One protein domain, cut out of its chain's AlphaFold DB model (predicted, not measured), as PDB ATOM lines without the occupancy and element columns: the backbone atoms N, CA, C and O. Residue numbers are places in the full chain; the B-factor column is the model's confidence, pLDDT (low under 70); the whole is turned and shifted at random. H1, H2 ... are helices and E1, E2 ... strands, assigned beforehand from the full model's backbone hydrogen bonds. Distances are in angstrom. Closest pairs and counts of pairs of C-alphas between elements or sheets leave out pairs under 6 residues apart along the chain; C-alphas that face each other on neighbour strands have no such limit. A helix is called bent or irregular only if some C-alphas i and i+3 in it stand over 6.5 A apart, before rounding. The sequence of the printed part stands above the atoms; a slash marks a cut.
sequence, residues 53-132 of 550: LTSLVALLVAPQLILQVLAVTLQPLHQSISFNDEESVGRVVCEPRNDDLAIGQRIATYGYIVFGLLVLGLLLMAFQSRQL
ATOM      1  N   LEU A  53      51.894  -2.540  -5.960       91.50
ATOM      2  CA  LEU A  53      50.780  -1.631  -6.213       91.50
ATOM      3  C   LEU A  53      50.131  -1.924  -7.572       91.50
ATOM      4  O   LEU A  53      48.919  -2.106  -7.638       91.50
ATOM      5  N   THR A  54      50.925  -2.049  -8.639       94.75
ATOM      6  CA  THR A  54      50.413  -2.381  -9.978       94.75
ATOM      7  C   THR A  54      49.716  -3.737  -9.989       94.75
ATOM      8  O   THR A  54      48.632  -3.862 -10.554       94.75
ATOM      9  N   SER A  55      50.288  -4.745  -9.321       95.75
ATOM     10  CA  SER A  55      49.662  -6.063  -9.200       95.75
ATOM     11  C   SER A  55      48.345  -6.005  -8.430       95.75
ATOM     12  O   SER A  55      47.418  -6.726  -8.784       95.75
ATOM     13  N   LEU A  56      48.247  -5.167  -7.393       91.56
ATOM     14  CA  LEU A  56      47.010  -4.982  -6.636       91.56
ATOM     15  C   LEU A  56      45.931  -4.315  -7.497       91.56
ATOM     16  O   LEU A  56      44.801  -4.793  -7.530       91.56
ATOM     17  N   VAL A  57      46.284  -3.259  -8.235       92.00
ATOM     18  CA  VAL A  57      45.362  -2.585  -9.164       92.00
ATOM     19  C   VAL A  57      44.893  -3.551 -10.250       92.00
ATOM     20  O   VAL A  57      43.695  -3.666 -10.488       92.00
ATOM     21  N   ALA A  58      45.808  -4.313 -10.856       94.94
ATOM     22  CA  ALA A  58      45.460  -5.320 -11.855       94.94
ATOM     23  C   ALA A  58      44.523  -6.395 -11.284       94.94
ATOM     24  O   ALA A  58      43.562  -6.775 -11.945       94.94
ATOM     25  N   LEU A  59      44.752  -6.847 -10.048       92.88
ATOM     26  CA  LEU A  59      43.904  -7.838  -9.381       92.88
ATOM     27  C   LEU A  59      42.497  -7.304  -9.065       92.88
ATOM     28  O   LEU A  59      41.550  -8.087  -9.048       92.88
ATOM     29  N   LEU A  60      42.344  -5.996  -8.850       87.12
ATOM     30  CA  LEU A  60      41.044  -5.352  -8.637       87.12
ATOM     31  C   LEU A  60      40.295  -5.078  -9.952       87.12
ATOM     32  O   LEU A  60      39.079  -5.251 -10.008       87.12
ATOM     33  N   VAL A  61      41.009  -4.685 -11.011       90.06
ATOM     34  CA  VAL A  61      40.416  -4.298 -12.305       90.06
ATOM     35  C   VAL A  61      40.149  -5.509 -13.207       90.06
ATOM     36  O   VAL A  61      39.124  -5.558 -13.885       90.06
ATOM     37  N   ALA A  62      41.026  -6.518 -13.208       92.88
ATOM     38  CA  ALA A  62      40.902  -7.668 -14.106       92.88
ATOM     39  C   ALA A  62      39.569  -8.427 -13.964       92.88
ATOM     40  O   ALA A  62      38.977  -8.731 -14.998       92.88
ATOM     41  N   PRO A  63      39.027  -8.697 -12.757       88.38
ATOM     42  CA  PRO A  63      37.722  -9.342 -12.627       88.38
ATOM     43  C   PRO A  63      36.586  -8.533 -13.263       88.38
ATOM     44  O   PRO A  63      35.687  -9.124 -13.854       88.38
ATOM     45  N   GLN A  64      36.634  -7.200 -13.180       87.31
ATOM     46  CA  GLN A  64      35.631  -6.332 -13.804       87.31
ATOM     47  C   GLN A  64      35.719  -6.400 -15.330       87.31
ATOM     48  O   GLN A  64      34.698  -6.584 -15.984       87.31
ATOM     49  N   LEU A  65      36.934  -6.338 -15.886       91.69
ATOM     50  CA  LEU A  65      37.150  -6.469 -17.330       91.69
ATOM     51  C   LEU A  65      36.726  -7.845 -17.847       91.69
ATOM     52  O   LEU A  65      36.057  -7.935 -18.870       91.69
ATOM     53  N   ILE A  66      37.066  -8.917 -17.127       90.50
ATOM     54  CA  ILE A  66      36.659 -10.280 -17.491       90.50
ATOM     55  C   ILE A  66      35.133 -10.396 -17.473       90.50
ATOM     56  O   ILE A  66      34.567 -10.934 -18.417       90.50
ATOM     57  N   LEU A  67      34.457  -9.869 -16.446       87.44
ATOM     58  CA  LEU A  67      32.992  -9.878 -16.382       87.44
ATOM     59  C   LEU A  67      32.354  -9.060 -17.511       87.44
ATOM     60  O   LEU A  67      31.362  -9.510 -18.069       87.44
ATOM     61  N   GLN A  68      32.922  -7.909 -17.875       87.88
ATOM     62  CA  GLN A  68      32.439  -7.095 -18.997       87.88
ATOM     63  C   GLN A  68      32.605  -7.815 -20.336       87.88
ATOM     64  O   GLN A  68      31.660  -7.877 -21.117       87.88
ATOM     65  N   VAL A  69      33.776  -8.406 -20.585       91.62
ATOM     66  CA  VAL A  69      34.024  -9.193 -21.802       91.62
ATOM     67  C   VAL A  69      33.085 -10.395 -21.852       91.62
ATOM     68  O   VAL A  69      32.440 -10.612 -22.870       91.62
ATOM     69  N   LEU A  70      32.945 -11.138 -20.748       88.62
ATOM     70  CA  LEU A  70      32.019 -12.266 -20.670       88.62
ATOM     71  C   LEU A  70      30.574 -11.827 -20.917       88.62
ATOM     72  O   LEU A  70      29.903 -12.463 -21.721       88.62
ATOM     73  N   ALA A  71      30.119 -10.733 -20.302       86.00
ATOM     74  CA  ALA A  71      28.778 -10.197 -20.518       86.00
ATOM     75  C   ALA A  71      28.532  -9.881 -22.000       86.00
ATOM     76  O   ALA A  71      27.560 -10.365 -22.564       86.00
ATOM     77  N   VAL A  72      29.456  -9.171 -22.656       87.75
ATOM     78  CA  VAL A  72      29.336  -8.832 -24.086       87.75
ATOM     79  C   VAL A  72      29.375 -10.078 -24.977       87.75
ATOM     80  O   VAL A  72      28.627 -10.164 -25.945       87.75
ATOM     81  N   THR A  73      30.230 -11.059 -24.670       90.19
ATOM     82  CA  THR A  73      30.359 -12.276 -25.496       90.19
ATOM     83  C   THR A  73      29.200 -13.258 -25.336       90.19
ATOM     84  O   THR A  73      28.870 -13.955 -26.291       90.19
ATOM     85  N   LEU A  74      28.603 -13.340 -24.145       88.12
ATOM     86  CA  LEU A  74      27.527 -14.287 -23.844       88.12
ATOM     87  C   LEU A  74      26.140 -13.719 -24.155       88.12
ATOM     88  O   LEU A  74      25.192 -14.490 -24.242       88.12
ATOM     89  N   GLN A  75      26.007 -12.397 -24.282       86.38
ATOM     90  CA  GLN A  75      24.725 -11.716 -24.474       86.38
ATOM     91  C   GLN A  75      24.826 -10.758 -25.659       86.38
ATOM     92  O   GLN A  75      25.032  -9.555 -25.467       86.38
ATOM     93  N   PRO A  76      24.707 -11.267 -26.897       87.56
ATOM     94  CA  PRO A  76      24.587 -10.392 -28.048       87.56
ATOM     95  C   PRO A  76      23.347  -9.507 -27.868       87.56
ATOM     96  O   PRO A  76      22.227  -9.992 -27.717       87.56
ATOM     97  N   LEU A  77      23.570  -8.195 -27.853       89.25
ATOM     98  CA  LEU A  77      22.506  -7.201 -27.798       89.25
ATOM     99  C   LEU A  77      21.836  -7.134 -29.170       89.25
ATOM    100  O   LEU A  77      22.521  -6.963 -30.181       89.25
ATOM    101  N   HIS A  78      20.513  -7.254 -29.200       91.19
ATOM    102  CA  HIS A  78      19.726  -7.006 -30.401       91.19
ATOM    103  C   HIS A  78      18.950  -5.703 -30.244       91.19
ATOM    104  O   HIS A  78      18.635  -5.269 -29.136       91.19
ATOM    105  N   GLN A  79      18.676  -5.059 -31.369       93.88
ATOM    106  CA  GLN A  79      17.845  -3.872 -31.401       93.88
ATOM    107  C   GLN A  79      16.380  -4.310 -31.292       93.88
ATOM    108  O   GLN A  79      15.878  -4.989 -32.188       93.88
ATOM    109  N   SER A  80      15.713  -3.943 -30.201       92.50
ATOM    110  CA  SER A  80      14.277  -4.132 -29.994       92.50
ATOM    111  C   SER A  80      13.579  -2.771 -29.932       92.50
ATOM    112  O   SER A  80      14.199  -1.735 -29.676       92.50
ATOM    113  N   ILE A  81      12.281  -2.742 -30.228       93.56
ATOM    114  CA  ILE A  81      11.450  -1.549 -30.051       93.56
ATOM    115  C   ILE A  81      10.629  -1.784 -28.787       93.56
ATOM    116  O   ILE A  81       9.775  -2.664 -28.758       93.56
ATOM    117  N   SER A  82      10.927  -1.028 -27.733       91.81
ATOM    118  CA  SER A  82      10.160  -1.016 -26.491       91.81
ATOM    119  C   SER A  82       9.013  -0.029 -26.649       91.81
ATOM    120  O   SER A  82       9.237   1.166 -26.849       91.81
ATOM    121  N   PHE A  83       7.792  -0.542 -26.619       93.50
ATOM    122  CA  PHE A  83       6.586   0.264 -26.719       93.50
ATOM    123  C   PHE A  83       6.116   0.722 -25.334       93.50
ATOM    124  O   PHE A  83       6.386   0.059 -24.334       93.50
ATOM    125  N   ASN A  84       5.435   1.869 -25.281       94.06
ATOM    126  CA  ASN A  84       4.683   2.282 -24.093       94.06
ATOM    127  C   ASN A  84       3.514   1.314 -23.814       94.06
ATOM    128  O   ASN A  84       3.132   0.556 -24.703       94.06
ATOM    129  N   ASP A  85       2.898   1.397 -22.630       94.56
ATOM    130  CA  ASP A  85       1.736   0.575 -22.238       94.56
ATOM    131  C   ASP A  85       0.561   0.679 -23.235       94.56
ATOM    132  O   ASP A  85      -0.221  -0.256 -23.388       94.56
ATOM    133  N   GLU A  86       0.449   1.807 -23.943       95.69
ATOM    134  CA  GLU A  86      -0.567   2.055 -24.976       95.69
ATOM    135  C   GLU A  86      -0.155   1.610 -26.392       95.69
ATOM    136  O   GLU A  86      -0.894   1.842 -27.346       95.69
ATOM    137  N   GLU A  87       1.053   1.072 -26.567       93.94
ATOM    138  CA  GLU A  87       1.674   0.757 -27.867       93.94
ATOM    139  C   GLU A  87       1.789   1.943 -28.853       93.94
ATOM    140  O   GLU A  87       2.180   1.783 -30.008       93.94
ATOM    141  N   SER A  88       1.515   3.165 -28.391       93.19
ATOM    142  CA  SER A  88       1.443   4.377 -29.218       93.19
ATOM    143  C   SER A  88       2.810   4.979 -29.554       93.19
ATOM    144  O   SER A  88       2.987   5.594 -30.608       93.19
ATOM    145  N   VAL A  89       3.799   4.796 -28.676       92.94
ATOM    146  CA  VAL A  89       5.159   5.328 -28.825       92.94
ATOM    147  C   VAL A  89       6.162   4.197 -28.635       92.94
ATOM    148  O   VAL A  89       6.200   3.561 -27.584       92.94
ATOM    149  N   GLY A  90       6.979   3.953 -29.661       90.94
ATOM    150  CA  GLY A  90       8.059   2.970 -29.640       90.94
ATOM    151  C   GLY A  90       9.427   3.629 -29.481       90.94
ATOM    152  O   GLY A  90       9.765   4.571 -30.199       90.94
ATOM    153  N   ARG A  91      10.247   3.106 -28.570       89.31
ATOM    154  CA  ARG A  91      11.646   3.493 -28.381       89.31
ATOM    155  C   ARG A  91      12.556   2.354 -28.808       89.31
ATOM    156  O   ARG A  91      12.471   1.246 -28.294       89.31
ATOM    157  N   VAL A  92      13.490   2.654 -29.703       91.44
ATOM    158  CA  VAL A  92      14.564   1.725 -30.050       91.44
ATOM    159  C   VAL A  92      15.489   1.557 -28.843       91.44
ATOM    160  O   VAL A  92      16.108   2.524 -28.388       91.44
ATOM    161  N   VAL A  93      15.594   0.333 -28.335       91.25
ATOM    162  CA  VAL A  93      16.494  -0.053 -27.246       91.25
ATOM    163  C   VAL A  93      17.342  -1.250 -27.668       91.25
ATOM    164  O   VAL A  93      17.005  -1.990 -28.587       91.25
ATOM    165  N   CYS A  94      18.491  -1.416 -27.021       90.94
ATOM    166  CA  CYS A  94      19.307  -2.612 -27.184       90.94
ATOM    167  C   CYS A  94      18.990  -3.553 -26.023       90.94
ATOM    168  O   CYS A  94      19.367  -3.264 -24.887       90.94
ATOM    169  N   GLU A  95      18.312  -4.659 -26.304       88.50
ATOM    170  CA  GLU A  95      17.882  -5.628 -25.298       88.50
ATOM    171  C   GLU A  95      18.505  -7.006 -25.586       88.50
ATOM    172  O   GLU A  95      18.853  -7.313 -26.733       88.50
ATOM    173  N   PRO A  96      18.726  -7.863 -24.579       87.31
ATOM    174  CA  PRO A  96      19.031  -9.269 -24.820       87.31
ATOM    175  C   PRO A  96      17.848  -9.970 -25.504       87.31
ATOM    176  O   PRO A  96      16.697  -9.589 -25.311       87.31
ATOM    177  N   ARG A  97      18.101 -11.018 -26.291       87.50
ATOM    178  CA  ARG A  97      17.028 -11.850 -26.865       87.50
ATOM    179  C   ARG A  97      16.255 -12.556 -25.735       87.50
ATOM    180  O   ARG A  97      16.878 -13.044 -24.796       87.50
ATOM    181  N   ASN A  98      14.922 -12.617 -25.829       77.50
ATOM    182  CA  ASN A  98      14.004 -13.029 -24.747       77.50
ATOM    183  C   ASN A  98      14.358 -14.352 -24.039       77.50
ATOM    184  O   ASN A  98      14.185 -14.454 -22.825       77.50
ATOM    185  N   ASP A  99      14.913 -15.332 -24.755       72.25
ATOM    186  CA  ASP A  99      15.296 -16.632 -24.179       72.25
ATOM    187  C   ASP A  99      16.534 -16.540 -23.258       72.25
ATOM    188  O   ASP A  99      16.691 -17.327 -22.323       72.25
ATOM    189  N   ASP A 100      17.375 -15.519 -23.453       72.44
ATOM    190  CA  ASP A 100      18.608 -15.266 -22.695       72.44
ATOM    191  C   ASP A 100      18.448 -14.165 -21.628       72.44
ATOM    192  O   ASP A 100      19.369 -13.900 -20.838       72.44
ATOM    193  N   LEU A 101      17.267 -13.535 -21.558       71.88
ATOM    194  CA  LEU A 101      16.967 -12.389 -20.691       71.88
ATOM    195  C   LEU A 101      17.231 -12.702 -19.207       71.88
ATOM    196  O   LEU A 101      17.791 -11.883 -18.469       71.88
ATOM    197  N   ALA A 102      16.925 -13.931 -18.781       79.38
ATOM    198  CA  ALA A 102      17.121 -14.379 -17.404       79.38
ATOM    199  C   ALA A 102      18.604 -14.465 -16.998       79.38
ATOM    200  O   ALA A 102      18.942 -14.223 -15.836       79.38
ATOM    201  N   ILE A 103      19.504 -14.803 -17.928       82.50
ATOM    202  CA  ILE A 103      20.953 -14.849 -17.668       82.50
ATOM    203  C   ILE A 103      21.518 -13.425 -17.730       82.50
ATOM    204  O   ILE A 103      22.278 -13.032 -16.840       82.50
ATOM    205  N   GLY A 104      21.064 -12.644 -18.719       79.75
ATOM    206  CA  GLY A 104      21.207 -11.185 -18.856       79.75
ATOM    207  C   GLY A 104      21.183 -10.438 -17.545       79.75
ATOM    208  O   GLY A 104      22.190  -9.972 -16.996       79.75
ATOM    209  N   GLN A 105      19.971 -10.397 -17.022       83.25
ATOM    210  CA  GLN A 105      19.621  -9.624 -15.853       83.25
ATOM    211  C   GLN A 105      20.380 -10.089 -14.606       83.25
ATOM    212  O   GLN A 105      20.782  -9.262 -13.786       83.25
ATOM    213  N   ARG A 106      20.651 -11.395 -14.469       85.81
ATOM    214  CA  ARG A 106      21.422 -11.941 -13.339       85.81
ATOM    215  C   ARG A 106      22.876 -11.484 -13.355       85.81
ATOM    216  O   ARG A 106      23.395 -11.122 -12.298       85.81
ATOM    217  N   ILE A 107      23.529 -11.469 -14.521       85.94
ATOM    218  CA  ILE A 107      24.919 -11.002 -14.646       85.94
ATOM    219  C   ILE A 107      25.004  -9.501 -14.362       85.94
ATOM    220  O   ILE A 107      25.855  -9.084 -13.573       85.94
ATOM    221  N   ALA A 108      24.095  -8.702 -14.926       83.19
ATOM    222  CA  ALA A 108      24.040  -7.264 -14.666       83.19
ATOM    223  C   ALA A 108      23.801  -6.966 -13.176       83.19
ATOM    224  O   ALA A 108      24.558  -6.215 -12.559       83.19
ATOM    225  N   THR A 109      22.818  -7.632 -12.562       87.12
ATOM    226  CA  THR A 109      22.516  -7.503 -11.124       87.12
ATOM    227  C   THR A 109      23.722  -7.884 -10.268       87.12
ATOM    228  O   THR A 109      24.068  -7.165  -9.331       87.12
ATOM    229  N   TYR A 110      24.418  -8.975 -10.607       88.75
ATOM    230  CA  TYR A 110      25.658  -9.356  -9.930       88.75
ATOM    231  C   TYR A 110      26.734  -8.271 -10.061       88.75
ATOM    232  O   TYR A 110      27.385  -7.936  -9.072       88.75
ATOM    233  N   GLY A 111      26.881  -7.681 -11.250       87.62
ATOM    234  CA  GLY A 111      27.768  -6.548 -11.499       87.62
ATOM    235  C   GLY A 111      27.458  -5.351 -10.599       87.62
ATOM    236  O   GLY A 111      28.365  -4.844  -9.935       87.62
ATOM    237  N   TYR A 112      26.188  -4.952 -10.496       87.62
ATOM    238  CA  TYR A 112      25.755  -3.860  -9.617       87.62
ATOM    239  C   TYR A 112      25.997  -4.159  -8.135       87.62
ATOM    240  O   TYR A 112      26.486  -3.291  -7.413       87.62
ATOM    241  N   ILE A 113      25.724  -5.387  -7.678       89.94
ATOM    242  CA  ILE A 113      25.993  -5.799  -6.291       89.94
ATOM    243  C   ILE A 113      27.494  -5.739  -5.996       89.94
ATOM    244  O   ILE A 113      27.904  -5.167  -4.986       89.94
ATOM    245  N   VAL A 114      28.332  -6.296  -6.875       89.12
ATOM    246  CA  VAL A 114      29.794  -6.267  -6.713       89.12
ATOM    247  C   VAL A 114      30.311  -4.830  -6.725       89.12
ATOM    248  O   VAL A 114      31.135  -4.476  -5.883       89.12
ATOM    249  N   PHE A 115      29.806  -3.985  -7.625       87.38
ATOM    250  CA  PHE A 115      30.146  -2.566  -7.666       87.38
ATOM    251  C   PHE A 115      29.752  -1.847  -6.370       87.38
ATOM    252  O   PHE A 115      30.584  -1.166  -5.774       87.38
ATOM    253  N   GLY A 116      28.531  -2.063  -5.874       89.69
ATOM    254  CA  GLY A 116      28.068  -1.506  -4.603       89.69
ATOM    255  C   GLY A 116      28.931  -1.942  -3.416       89.69
ATOM    256  O   GLY A 116      29.315  -1.111  -2.594       89.69
ATOM    257  N   LEU A 117      29.319  -3.221  -3.355       90.94
ATOM    258  CA  LEU A 117      30.231  -3.736  -2.325       90.94
ATOM    259  C   LEU A 117      31.634  -3.121  -2.422       90.94
ATOM    260  O   LEU A 117      32.241  -2.836  -1.391       90.94
ATOM    261  N   LEU A 118      32.149  -2.890  -3.634       89.88
ATOM    262  CA  LEU A 118      33.429  -2.206  -3.840       89.88
ATOM    263  C   LEU A 118      33.362  -0.748  -3.386       89.88
ATOM    264  O   LEU A 118      34.254  -0.297  -2.671       89.88
ATOM    265  N   VAL A 119      32.294  -0.031  -3.737       88.69
ATOM    266  CA  VAL A 119      32.059   1.348  -3.284       88.69
ATOM    267  C   VAL A 119      31.953   1.413  -1.759       88.69
ATOM    268  O   VAL A 119      32.593   2.260  -1.137       88.69
ATOM    269  N   LEU A 120      31.220   0.486  -1.135       91.44
ATOM    270  CA  LEU A 120      31.134   0.386   0.323       91.44
ATOM    271  C   LEU A 120      32.503   0.089   0.950       91.44
ATOM    272  O   LEU A 120      32.883   0.725   1.931       91.44
ATOM    273  N   GLY A 121      33.270  -0.836   0.369       92.00
ATOM    274  CA  GLY A 121      34.633  -1.145   0.798       92.00
ATOM    275  C   GLY A 121      35.563   0.068   0.722       92.00
ATOM    276  O   GLY A 121      36.312   0.323   1.666       92.00
ATOM    277  N   LEU A 122      35.472   0.860  -0.352       88.69
ATOM    278  CA  LEU A 122      36.199   2.123  -0.498       88.69
ATOM    279  C   LEU A 122      35.785   3.137   0.568       88.69
ATOM    280  O   LEU A 122      36.653   3.757   1.177       88.69
ATOM    281  N   LEU A 123      34.485   3.268   0.846       90.94
ATOM    282  CA  LEU A 123      33.977   4.170   1.877       90.94
ATOM    283  C   LEU A 123      34.470   3.766   3.276       90.94
ATOM    284  O   LEU A 123      34.894   4.621   4.051       90.94
ATOM    285  N   LEU A 124      34.470   2.464   3.586       93.50
ATOM    286  CA  LEU A 124      34.979   1.924   4.850       93.50
ATOM    287  C   LEU A 124      36.489   2.135   4.994       93.50
ATOM    288  O   LEU A 124      36.947   2.555   6.056       93.50
ATOM    289  N   MET A 125      37.265   1.890   3.935       90.81
ATOM    290  CA  MET A 125      38.710   2.149   3.932       90.81
ATOM    291  C   MET A 125      39.009   3.643   4.084       90.81
ATOM    292  O   MET A 125      39.859   4.022   4.892       90.81
ATOM    293  N   ALA A 126      38.273   4.499   3.374       89.00
ATOM    294  CA  ALA A 126      38.384   5.947   3.504       89.00
ATOM    295  C   ALA A 126      38.021   6.400   4.928       89.00
ATOM    296  O   ALA A 126      38.743   7.202   5.517       89.00
ATOM    297  N   PHE A 127      36.971   5.835   5.527       91.81
ATOM    298  CA  PHE A 127      36.575   6.132   6.903       91.81
ATOM    299  C   PHE A 127      37.649   5.720   7.919       91.81
ATOM    300  O   PHE A 127      38.027   6.520   8.774       91.81
ATOM    301  N   GLN A 128      38.201   4.508   7.800       91.75
ATOM    302  CA  GLN A 128      39.287   4.042   8.672       91.75
ATOM    303  C   GLN A 128      40.554   4.891   8.517       91.75
ATOM    304  O   GLN A 128      41.249   5.144   9.501       91.75
ATOM    305  N   SER A 129      40.830   5.395   7.309       87.38
ATOM    306  CA  SER A 129      41.990   6.256   7.056       87.38
ATOM    307  C   SER A 129      41.937   7.597   7.802       87.38
ATOM    308  O   SER A 129      42.990   8.173   8.076       87.38
ATOM    309  N   ARG A 130      40.745   8.056   8.221       87.88
ATOM    310  CA  ARG A 130      40.586   9.280   9.029       87.88
ATOM    311  C   ARG A 130      41.161   9.147  10.436       87.88
ATOM    312  O   ARG A 130      41.492  10.152  11.051       87.88
ATOM    313  N   GLN A 131      41.270   7.924  10.958       85.50
ATOM    314  CA  GLN A 131      41.820   7.679  12.295       85.50
ATOM    315  C   GLN A 131      43.354   7.652  12.308       85.50
ATOM    316  O   GLN A 131      43.961   7.546  13.376       85.50
ATOM    317  N   LEU A 132      44.002   7.730  11.141       82.88
ATOM    318  CA  LEU A 132      45.455   7.782  11.073       82.88
ATOM    319  C   LEU A 132      45.936   9.168  11.543       82.88
ATOM    320  O   LEU A 132      45.428  10.181  11.064       82.88
TER     321      LEU A 132
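Overview. This is residues 53 to 132 of the 550 residues of the protein "Hypothetical protein" of Amphiprora paludosa (UniProt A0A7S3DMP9). Helix H1 leads to a two-stranded antiparallel hairpin, E1 and E2, at one end of a rod, and the longer helix H2 runs back past H1. Residues 53 to 59 and 119 to 132 stick out. The printed part has 80 residues, with two named helices and two named strands, ordered H1, E1, E2, H2; it is mixed and extended, with radius of gyration of the C-alphas 18.4 A and spans 60 by 27 by 18 A.

Arrangement. H1, residues 53 to 74, assigned as one helix by its hydrogen bonds, is bent: C-alphas 60 and 63 are 6.5 A apart. Arms H1a, 53 to 60, and H1b, 63 to 74, stand at 37 degrees, only just a steep tilt. In hairpin E1, 77 to 83, and E2, 90 to 96, N 80 and O 93 are within hydrogen-bond range, 2.8 A. H2, residues 98 to 129, is irregular: C-alphas 99 and 102 are 7.4 A apart. Its residues 104 to 111 alone only just touch H1b's 67 to 71, with 3 pairs of C-alphas within 8 A, closest Ala 71 and Ile 107, 7.1 A; the lines run opposite ways at a shallow tilt of 10 degrees. Every O i to N i+4 pair is within hydrogen-bond range in H1a and H1b, 25 of 28 in H2.

Along the chain. H1a begins at C-alpha 53, (50.780, -1.631, -6.213). H2, 46.5 A long, ends at C-alpha 129, (41.990, 6.256, 7.056).

Size, cuts and confidence. The C-alphas farthest apart, Ser 88 and Leu 132, are 59.8 A apart. The printed part has no cut, no link is long, and no printed residue is under 70 in pLDDT.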